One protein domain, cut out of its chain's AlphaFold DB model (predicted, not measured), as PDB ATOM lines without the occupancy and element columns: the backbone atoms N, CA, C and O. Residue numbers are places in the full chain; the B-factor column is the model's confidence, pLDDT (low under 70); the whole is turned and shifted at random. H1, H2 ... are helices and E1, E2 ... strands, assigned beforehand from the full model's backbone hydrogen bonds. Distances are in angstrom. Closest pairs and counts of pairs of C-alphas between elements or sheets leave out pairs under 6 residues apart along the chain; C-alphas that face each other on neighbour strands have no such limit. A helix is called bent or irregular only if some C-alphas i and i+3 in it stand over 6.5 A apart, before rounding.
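What this domain is: This is residues 251 to 317 of the 335 residues of an uncharacterized protein of Oceanotoga teriensis (UniProt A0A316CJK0). Two strand ribbons make an open V: one arm is the strongly twisted three-strand sheet of E2, E3 and E6, the other the short hairpin of E4 and E5, and residues 290 to 292 and 306 to 309 join them at the closed end. Strand E1 crosses one side of the V, between the two arms, and the short helix H1 lies on the other side, where it only grazes the sheet. The printed part has 67 residues with one named helix and six named strands, in the order E1, H1, E2, E3, E4, E5, E6, and the class is mostly strand. The larger sheet has the order E2, E3, E6 and the smaller one E4, E5, both antiparallel. The whole is compact, with a radius of gyration of the C-alphas of 11.9 A and spans of 32 by 25 by 25 A.

How they stand to each other: E1, residues 254 to 260, pairs with no named strand. It and E6, residues 310 to 316, are near each other, with no pair of C-alphas within 8 A but 14 pairs within 10 A. E4 is residues 293 to 296, and the closest C-alphas of E1 and E4, those of Lys 259 and Gln 296, are 7.4 A apart. E5 is residues 302 to 305, and the closest C-alphas of E1 and E5, those of Ile 258 and Glu 303, are 7.7 A apart. H1, residues 265 to 270, is on the sheet that holds E6 but only grazes it, with its residues 267 to 270. In H1, 0 of 2 O i to N i+4 pairs are within hydrogen-bond range, against 2 of 3 O i to N i+3 pairs. E3 is residues 282 to 289, and the closest C-alphas of H1 and E3, those of Lys 270 and Val 289, are 6.1 A apart. E2, residues 271 to 278, bends by 61 degrees at residue 274. E2 and E3 form a hairpin, antiparallel at 160 degrees, with N 272 and O 288 at 2.8 A and N 284 and O 277 at 2.8 A, within hydrogen-bond range. E3 is the inner strand, and its other neighbour is E6, antiparallel at 159 degrees, with N 285 and O 313 at 2.9 A. E4 and E5 form the second hairpin, antiparallel at 146 degrees, with N 295 and O 303 at 2.9 A. The closest C-alphas of E3 and E5, those of Val 289 and Ile 305, are 7.6 A apart, while the centres of these strands are 17.5 A apart. Among the pairs that stay apart are E2 and E4, and E4 and E6.

Where its parts are: E1 begins at C-alpha 254, (72.127, -17.429, 39.911), and is 18.1 A long. H1 is neither bent nor irregular, but only just: C-alphas 266 and 269 are 6.5 A apart. E2 measures 19.4 A and E3 22.2 A from first to last C-alpha. E4 begins at C-alpha 293, (70.113, -34.134, 49.336), and is 10.3 A long; E5 measures 9.4 A. E6, 19.5 A long, ends at C-alpha 316, (87.407, -30.464, 31.860).

The domain as a whole: The C-alphas farthest apart, those of Lys 280 and Asp 292, are 33.1 A from each other. The first and last printed C-alphas, those of Arg 251 and Asn 317, are 26.1 A apart. The printed part has no cut, and each of the six links between named elements is tight. The mean pLDDT of the printed part is 89.4, and no printed residue is under 70.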
ATOM      1  N   ARG A 251      70.262 -21.700  41.248       93.25
ATOM      2  CA  ARG A 251      69.244 -21.349  42.243       93.25
ATOM      3  C   ARG A 251      68.926 -19.867  42.145       93.25
ATOM      4  O   ARG A 251      69.833 -19.043  42.091       93.25
ATOM      5  N   ASN A 252      67.641 -19.516  42.159       90.19
ATOM      6  CA  ASN A 252      67.184 -18.122  42.132       90.19
ATOM      7  C   ASN A 252      67.829 -17.301  40.998       90.19
ATOM      8  O   ASN A 252      68.299 -16.195  41.244       90.19
ATOM      9  N   GLN A 253      67.890 -17.860  39.782       87.19
ATOM     10  CA  GLN A 253      68.508 -17.241  38.592       87.19
ATOM     11  C   GLN A 253      70.029 -17.022  38.678       87.19
ATOM     12  O   GLN A 253      70.610 -16.402  37.792       87.19
ATOM     13  N   ASN A 254      70.689 -17.550  39.710       89.75
ATOM     14  CA  ASN A 254      72.127 -17.429  39.911       89.75
ATOM     15  C   ASN A 254      72.818 -18.784  39.773       89.75
ATOM     16  O   ASN A 254      72.242 -19.825  40.096       89.75
ATOM     17  N   LEU A 255      74.070 -18.750  39.321       91.38
ATOM     18  CA  LEU A 255      74.939 -19.913  39.180       91.38
ATOM     19  C   LEU A 255      76.014 -19.881  40.265       91.38
ATOM     20  O   LEU A 255      76.750 -18.904  40.385       91.38
ATOM     21  N   TYR A 256      76.121 -20.962  41.028       89.56
ATOM     22  CA  TYR A 256      77.067 -21.094  42.130       89.56
ATOM     23  C   TYR A 256      77.948 -22.313  41.908       89.56
ATOM     24  O   TYR A 256      77.443 -23.430  41.864       89.56
ATOM     25  N   PHE A 257      79.261 -22.131  41.808       87.50
ATOM     26  CA  PHE A 257      80.183 -23.261  41.890       87.50
ATOM     27  C   PHE A 257      80.229 -23.745  43.342       87.50
ATOM     28  O   PHE A 257      80.626 -22.988  44.227       87.50
ATOM     29  N   ILE A 258      79.794 -24.978  43.600       88.62
ATOM     30  CA  ILE A 258      79.626 -25.479  44.972       88.62
ATOM     31  C   ILE A 258      80.702 -26.482  45.382       88.62
ATOM     32  O   ILE A 258      81.028 -26.565  46.565       88.62
ATOM     33  N   LYS A 259      81.252 -27.256  44.439       86.62
ATOM     34  CA  LYS A 259      82.208 -28.317  44.766       86.62
ATOM     35  C   LYS A 259      83.093 -28.692  43.584       86.62
ATOM     36  O   LYS A 259      82.576 -28.915  42.492       86.62
ATOM     37  N   THR A 260      84.381 -28.871  43.840       81.44
ATOM     38  CA  THR A 260      85.341 -29.463  42.902       81.44
ATOM     39  C   THR A 260      85.270 -30.986  42.990       81.44
ATOM     40  O   THR A 260      85.358 -31.547  44.082       81.44
ATOM     41  N   ILE A 261      85.057 -31.660  41.859       78.69
ATOM     42  CA  ILE A 261      84.960 -33.122  41.758       78.69
ATOM     43  C   ILE A 261      85.328 -33.602  40.353       78.69
ATOM     44  O   ILE A 261      84.991 -32.968  39.357       78.69
ATOM     45  N   ASN A 262      85.924 -34.789  40.265       70.06
ATOM     46  CA  ASN A 262      86.250 -35.426  38.986       70.06
ATOM     47  C   ASN A 262      85.174 -36.391  38.469       70.06
ATOM     48  O   ASN A 262      85.202 -36.776  37.299       70.06
ATOM     49  N   ASN A 263      84.232 -36.790  39.328       76.44
ATOM     50  CA  ASN A 263      83.190 -37.754  38.996       76.44
ATOM     51  C   ASN A 263      81.867 -37.419  39.711       76.44
ATOM     52  O   ASN A 263      81.868 -37.051  40.886       76.44
ATOM     53  N   ILE A 264      80.746 -37.582  39.002       84.12
ATOM     54  CA  ILE A 264      79.371 -37.393  39.489       84.12
ATOM     55  C   ILE A 264      78.572 -38.685  39.644       84.12
ATOM     56  O   ILE A 264      77.373 -38.609  39.896       84.12
ATOM     57  N   ASP A 265      79.189 -39.864  39.535       84.69
ATOM     58  CA  ASP A 265      78.473 -41.147  39.560       84.69
ATOM     59  C   ASP A 265      77.535 -41.290  40.769       84.69
ATOM     60  O   ASP A 265      76.406 -41.770  40.654       84.69
ATOM     61  N   SER A 266      77.968 -40.792  41.929       81.75
ATOM     62  CA  SER A 266      77.183 -40.801  43.167       81.75
ATOM     63  C   SER A 266      75.935 -39.908  43.132       81.75
ATOM     64  O   SER A 266      75.026 -40.112  43.938       81.75
ATOM     65  N   LEU A 267      75.862 -38.943  42.212       85.62
ATOM     66  CA  LEU A 267      74.739 -38.017  42.050       85.62
ATOM     67  C   LEU A 267      73.669 -38.537  41.090       85.62
ATOM     68  O   LEU A 267      72.522 -38.101  41.186       85.62
ATOM     69  N   TYR A 268      73.987 -39.473  40.190       88.62
ATOM     70  CA  TYR A 268      73.005 -39.994  39.229       88.62
ATOM     71  C   TYR A 268      71.839 -40.731  39.890       88.62
ATOM     72  O   TYR A 268      70.750 -40.777  39.331       88.62
ATOM     73  N   SER A 269      72.020 -41.271  41.098       91.94
ATOM     74  CA  SER A 269      70.921 -41.875  41.863       91.94
ATOM     75  C   SER A 269      69.900 -40.848  42.370       91.94
ATOM     76  O   SER A 269      68.761 -41.211  42.648       91.94
ATOM     77  N   LYS A 270      70.295 -39.572  42.465       94.69
ATOM     78  CA  LYS A 270      69.513 -38.461  43.038       94.69
ATOM     79  C   LYS A 270      69.143 -37.395  42.018       94.69
ATOM     80  O   LYS A 270      68.596 -36.343  42.358       94.69
ATOM     81  N   THR A 271      69.456 -37.645  40.754       95.75
ATOM     82  CA  THR A 271      69.270 -36.680  39.681       95.75
ATOM     83  C   THR A 271      68.861 -37.366  38.388       95.75
ATOM     84  O   THR A 271      69.037 -38.565  38.199       95.75
ATOM     85  N   LYS A 272      68.288 -36.589  37.474       95.88
ATOM     86  CA  LYS A 272      67.930 -37.009  36.127       95.88
ATOM     87  C   LYS A 272      68.671 -36.142  35.122       95.88
ATOM     88  O   LYS A 272      68.521 -34.921  35.136       95.88
ATOM     89  N   GLN A 273      69.424 -36.767  34.223       95.38
ATOM     90  CA  GLN A 273      70.119 -36.058  33.153       95.38
ATOM     91  C   GLN A 273      69.129 -35.421  32.169       95.38
ATOM     92  O   GLN A 273      68.159 -36.049  31.743       95.38
ATOM     93  N   ILE A 274      69.400 -34.169  31.806       95.81
ATOM     94  CA  ILE A 274      68.600 -33.360  30.883       95.81
ATOM     95  C   ILE A 274      69.316 -33.179  29.556       95.81
ATOM     96  O   ILE A 274      68.730 -33.432  28.506       95.81
ATOM     97  N   TYR A 275      70.576 -32.753  29.588       94.56
ATOM     98  CA  TYR A 275      71.383 -32.633  28.381       94.56
ATOM     99  C   TYR A 275      72.865 -32.834  28.683       94.56
ATOM    100  O   TYR A 275      73.310 -32.674  29.820       94.56
ATOM    101  N   ILE A 276      73.609 -33.133  27.621       94.12
ATOM    102  CA  ILE A 276      75.067 -33.060  27.571       94.12
ATOM    103  C   ILE A 276      75.438 -32.047  26.482       94.12
ATOM    104  O   ILE A 276      74.884 -32.095  25.384       94.12
ATOM    105  N   ASP A 277      76.313 -31.103  26.815       90.25
ATOM    106  CA  ASP A 277      76.948 -30.170  25.882       90.25
ATOM    107  C   ASP A 277      78.451 -30.452  25.916       90.25
ATOM    108  O   ASP A 277      79.105 -30.244  26.938       90.25
ATOM    109  N   GLU A 278      78.973 -31.005  24.829       89.69
ATOM    110  CA  GLU A 278      80.365 -31.425  24.714       89.69
ATOM    111  C   GLU A 278      81.094 -30.486  23.757       89.69
ATOM    112  O   GLU A 278      80.652 -30.246  22.633       89.69
ATOM    113  N   GLN A 279      82.197 -29.928  24.241       82.25
ATOM    114  CA  GLN A 279      83.078 -29.018  23.526       82.25
ATOM    115  C   GLN A 279      84.490 -29.605  23.519       82.25
ATOM    116  O   GLN A 279      84.785 -30.561  24.236       82.25
ATOM    117  N   LYS A 280      85.399 -29.011  22.739       77.94
ATOM    118  CA  LYS A 280      86.788 -29.485  22.627       77.94
ATOM    119  C   LYS A 280      87.486 -29.571  23.989       77.94
ATOM    120  O   LYS A 280      88.167 -30.550  24.283       77.94
ATOM    121  N   HIS A 281      87.293 -28.564  24.839       74.75
ATOM    122  CA  HIS A 281      88.027 -28.432  26.100       74.75
ATOM    123  C   HIS A 281      87.233 -28.829  27.348       74.75
ATOM    124  O   HIS A 281      87.818 -28.954  28.422       74.75
ATOM    125  N   TYR A 282      85.923 -29.038  27.236       80.50
ATOM    126  CA  TYR A 282      85.083 -29.367  28.379       80.50
ATOM    127  C   TYR A 282      83.791 -30.077  27.969       80.50
ATOM    128  O   TYR A 282      83.326 -29.974  26.837       80.50
ATOM    129  N   LYS A 283      83.159 -30.727  28.943       88.12
ATOM    130  CA  LYS A 283      81.824 -31.313  28.863       88.12
ATOM    131  C   LYS A 283      80.961 -30.742  29.986       88.12
ATOM    132  O   LYS A 283      81.395 -30.694  31.134       88.12
ATOM    133  N   ILE A 284      79.742 -30.323  29.667       91.62
ATOM    134  CA  ILE A 284      78.734 -29.894  30.641       91.62
ATOM    135  C   ILE A 284      77.571 -30.877  30.621       91.62
ATOM    136  O   ILE A 284      76.941 -31.084  29.585       91.62
ATOM    137  N   GLU A 285      77.232 -31.423  31.782       95.00
ATOM    138  CA  GLU A 285      76.055 -32.271  31.968       95.00
ATOM    139  C   GLU A 285      75.040 -31.536  32.840       95.00
ATOM    140  O   GLU A 285      75.324 -31.231  33.996       95.00
ATOM    141  N   LYS A 286      73.855 -31.230  32.300       96.00
ATOM    142  CA  LYS A 286      72.753 -30.671  33.094       96.00
ATOM    143  C   LYS A 286      71.939 -31.800  33.696       96.00
ATOM    144  O   LYS A 286      71.446 -32.664  32.968       96.00
ATOM    145  N   LEU A 287      71.725 -31.730  35.001       96.00
ATOM    146  CA  LEU A 287      70.936 -32.672  35.776       96.00
ATOM    147  C   LEU A 287      69.828 -31.915  36.526       96.00
ATOM    148  O   LEU A 287      70.024 -30.792  36.985       96.00
ATOM    149  N   ILE A 288      68.660 -32.539  36.656       96.94
ATOM    150  CA  ILE A 288      67.568 -32.075  37.519       96.94
ATOM    151  C   ILE A 288      67.482 -32.976  38.739       96.94
ATOM    152  O   ILE A 288      67.517 -34.199  38.622       96.94
ATOM    153  N   VAL A 289      67.355 -32.369  39.908       97.19
ATOM    154  CA  VAL A 289      67.318 -33.061  41.195       97.19
ATOM    155  C   VAL A 289      65.951 -33.713  41.406       97.19
ATOM    156  O   VAL A 289      64.924 -33.044  41.291       97.19
ATOM    157  N   ILE A 290      65.919 -35.015  41.715       97.62
ATOM    158  CA  ILE A 290      64.656 -35.766  41.890       97.62
ATOM    159  C   ILE A 290      64.230 -35.906  43.355       97.62
ATOM    160  O   ILE A 290      63.048 -36.127  43.617       97.62
ATOM    161  N   GLU A 291      65.156 -35.731  44.297       96.00
ATOM    162  CA  GLU A 291      64.918 -35.738  45.743       96.00
ATOM    163  C   GLU A 291      65.904 -34.803  46.455       96.00
ATOM    164  O   GLU A 291      66.987 -34.549  45.937       96.00
ATOM    165  N   ASP A 292      65.548 -34.302  47.638       97.12
ATOM    166  CA  ASP A 292      66.441 -33.459  48.439       97.12
ATOM    167  C   ASP A 292      67.707 -34.223  48.868       97.12
ATOM    168  O   ASP A 292      67.639 -35.355  49.356       97.12
ATOM    169  N   PHE A 293      68.873 -33.581  48.790       96.06
ATOM    170  CA  PHE A 293      70.113 -34.134  49.336       96.06
ATOM    171  C   PHE A 293      71.113 -33.061  49.759       96.06
ATOM    172  O   PHE A 293      70.854 -31.869  49.646       96.06
ATOM    173  N   TYR A 294      72.258 -33.488  50.291       95.00
ATOM    174  CA  TYR A 294      73.324 -32.596  50.729       95.00
ATOM    175  C   TYR A 294      74.615 -32.866  49.965       95.00
ATOM    176  O   TYR A 294      74.987 -34.022  49.748       95.00
ATOM    177  N   ILE A 295      75.314 -31.790  49.614       92.50
ATOM    178  CA  ILE A 295      76.672 -31.810  49.074       92.50
ATOM    179  C   ILE A 295      77.569 -31.065  50.055       92.50
ATOM    180  O   ILE A 295      77.298 -29.919  50.396       92.50
ATOM    181  N   GLN A 296      78.660 -31.690  50.492       89.69
ATOM    182  CA  GLN A 296      79.709 -30.963  51.203       89.69
ATOM    183  C   GLN A 296      80.525 -30.133  50.203       89.69
ATOM    184  O   GLN A 296      81.159 -30.705  49.314       89.69
ATOM    185  N   ARG A 297      80.477 -28.809  50.345       87.38
ATOM    186  CA  ARG A 297      81.217 -27.815  49.559       87.38
ATOM    187  C   ARG A 297      82.720 -27.868  49.839       87.38
ATOM    188  O   ARG A 297      83.158 -28.466  50.822       87.38
ATOM    189  N   ASN A 298      83.500 -27.172  49.013       74.31
ATOM    190  CA  ASN A 298      84.953 -27.040  49.194       74.31
ATOM    191  C   ASN A 298      85.340 -26.397  50.541       74.31
ATOM    192  O   ASN A 298      86.352 -26.759  51.130       74.31
ATOM    193  N   ASP A 299      84.513 -25.492  51.071       76.12
ATOM    194  CA  ASP A 299      84.695 -24.860  52.390       76.12
ATOM    195  C   ASP A 299      84.189 -25.726  53.559       76.12
ATOM    196  O   ASP A 299      84.038 -25.252  54.683       76.12
ATOM    197  N   SER A 300      83.941 -27.016  53.309       78.88
ATOM    198  CA  SER A 300      83.444 -28.007  54.270       78.88
ATOM    199  C   SER A 300      82.016 -27.783  54.782       78.88
ATOM    200  O   SER A 300      81.546 -28.593  55.587       78.88
ATOM    201  N   LEU A 301      81.300 -26.760  54.303       87.25
ATOM    202  CA  LEU A 301      79.889 -26.544  54.628       87.25
ATOM    203  C   LEU A 301      78.988 -27.466  53.801       87.25
ATOM    204  O   LEU A 301      79.261 -27.759  52.639       87.25
ATOM    205  N   TYR A 302      77.884 -27.918  54.391       92.69
ATOM    206  CA  TYR A 302      76.892 -28.714  53.671       92.69
ATOM    207  C   TYR A 302      75.891 -27.804  52.957       92.69
ATOM    208  O   TYR A 302      75.125 -27.087  53.598       92.69
ATOM    209  N   GLU A 303      75.870 -27.875  51.630       95.12
ATOM    210  CA  GLU A 303      74.859 -27.257  50.779       95.12
ATOM    211  C   GLU A 303      73.677 -28.216  50.630       95.12
ATOM    212  O   GLU A 303      73.841 -29.338  50.142       95.12
ATOM    213  N   LYS A 304      72.484 -27.787  51.055       96.31
ATOM    214  CA  LYS A 304      71.254 -28.532  50.776       96.31
ATOM    215  C   LYS A 304      70.852 -28.267  49.329       96.31
ATOM    216  O   LYS A 304      70.659 -27.114  48.959       96.31
ATOM    217  N   ILE A 305      70.686 -29.323  48.551       96.50
ATOM    218  CA  ILE A 305      70.179 -29.298  47.183       96.50
ATOM    219  C   ILE A 305      68.725 -29.762  47.219       96.50
ATOM    220  O   ILE A 305      68.429 -30.827  47.765       96.50
ATOM    221  N   LEU A 306      67.820 -28.939  46.704       97.00
ATOM    222  CA  LEU A 306      66.380 -29.165  46.774       97.00
ATOM    223  C   LEU A 306      65.871 -29.891  45.530       97.00
ATOM    224  O   LEU A 306      66.398 -29.733  44.427       97.00
ATOM    225  N   GLN A 307      64.797 -30.655  45.703       97.25
ATOM    226  CA  GLN A 307      64.058 -31.252  44.601       97.25
ATOM    227  C   GLN A 307      63.699 -30.205  43.534       97.25
ATOM    228  O   GLN A 307      63.253 -29.101  43.844       97.25
ATOM    229  N   ASN A 308      63.841 -30.594  42.265       95.62
ATOM    230  CA  ASN A 308      63.645 -29.775  41.065       95.62
ATOM    231  C   ASN A 308      64.689 -28.674  40.828       95.62
ATOM    232  O   ASN A 308      64.572 -27.958  39.833       95.62
ATOM    233  N   GLU A 309      65.716 -28.539  41.672       96.56
ATOM    234  CA  GLU A 309      66.849 -27.678  41.335       96.56
ATOM    235  C   GLU A 309      67.642 -28.243  40.157       96.56
ATOM    236  O   GLU A 309      67.672 -29.451  39.894       96.56
ATOM    237  N   GLU A 310      68.288 -27.336  39.432       96.25
ATOM    238  CA  GLU A 310      69.182 -27.682  38.342       96.25
ATOM    239  C   GLU A 310      70.617 -27.661  38.855       96.25
ATOM    240  O   GLU A 310      71.085 -26.663  39.410       96.25
ATOM    241  N   ILE A 311      71.332 -28.752  38.618       95.94
ATOM    242  CA  ILE A 311      72.772 -28.810  38.824       95.94
ATOM    243  C   ILE A 311      73.456 -29.098  37.494       95.94
ATOM    244  O   ILE A 311      72.932 -29.808  36.637       95.94
ATOM    245  N   TYR A 312      74.641 -28.543  37.329       94.62
ATOM    246  CA  TYR A 312      75.479 -28.746  36.167       94.62
ATOM    247  C   TYR A 312      76.779 -29.372  36.632       94.62
ATOM    248  O   TYR A 312      77.395 -28.897  37.584       94.62
ATOM    249  N   PHE A 313      77.204 -30.424  35.952       92.81
ATOM    250  CA  PHE A 313      78.541 -30.958  36.105       92.81
ATOM    251  C   PHE A 313      79.414 -30.440  34.974       92.81
ATOM    252  O   PHE A 313      79.168 -30.756  33.812       92.81
ATOM    253  N   LEU A 314      80.409 -29.630  35.322       88.31
ATOM    254  CA  LEU A 314      81.462 -29.206  34.415       88.31
ATOM    255  C   LEU A 314      82.626 -30.183  34.548       88.31
ATOM    256  O   LEU A 314      83.233 -30.280  35.611       88.31
ATOM    257  N   LYS A 315      82.956 -30.874  33.462       85.12
ATOM    258  CA  LYS A 315      84.135 -31.726  33.353       85.12
ATOM    259  C   LYS A 315      85.111 -31.103  32.369       85.12
ATOM    260  O   LYS A 315      84.738 -30.833  31.231       85.12
ATOM    261  N   ILE A 316      86.356 -30.902  32.781       78.75
ATOM    262  CA  ILE A 316      87.407 -30.464  31.860       78.75
ATOM    263  C   ILE A 316      87.962 -31.675  31.107       78.75
ATOM    264  O   ILE A 316      88.219 -32.725  31.702       78.75
ATOM    265  N   ASN A 317      88.132 -31.539  29.792       75.25
ATOM    266  CA  ASN A 317      88.673 -32.614  28.970       75.25
ATOM    267  C   ASN A 317      90.192 -32.729  29.194       75.25
ATOM    268  O   ASN A 317      90.886 -31.717  29.096       75.25
TER     269      ASN A 317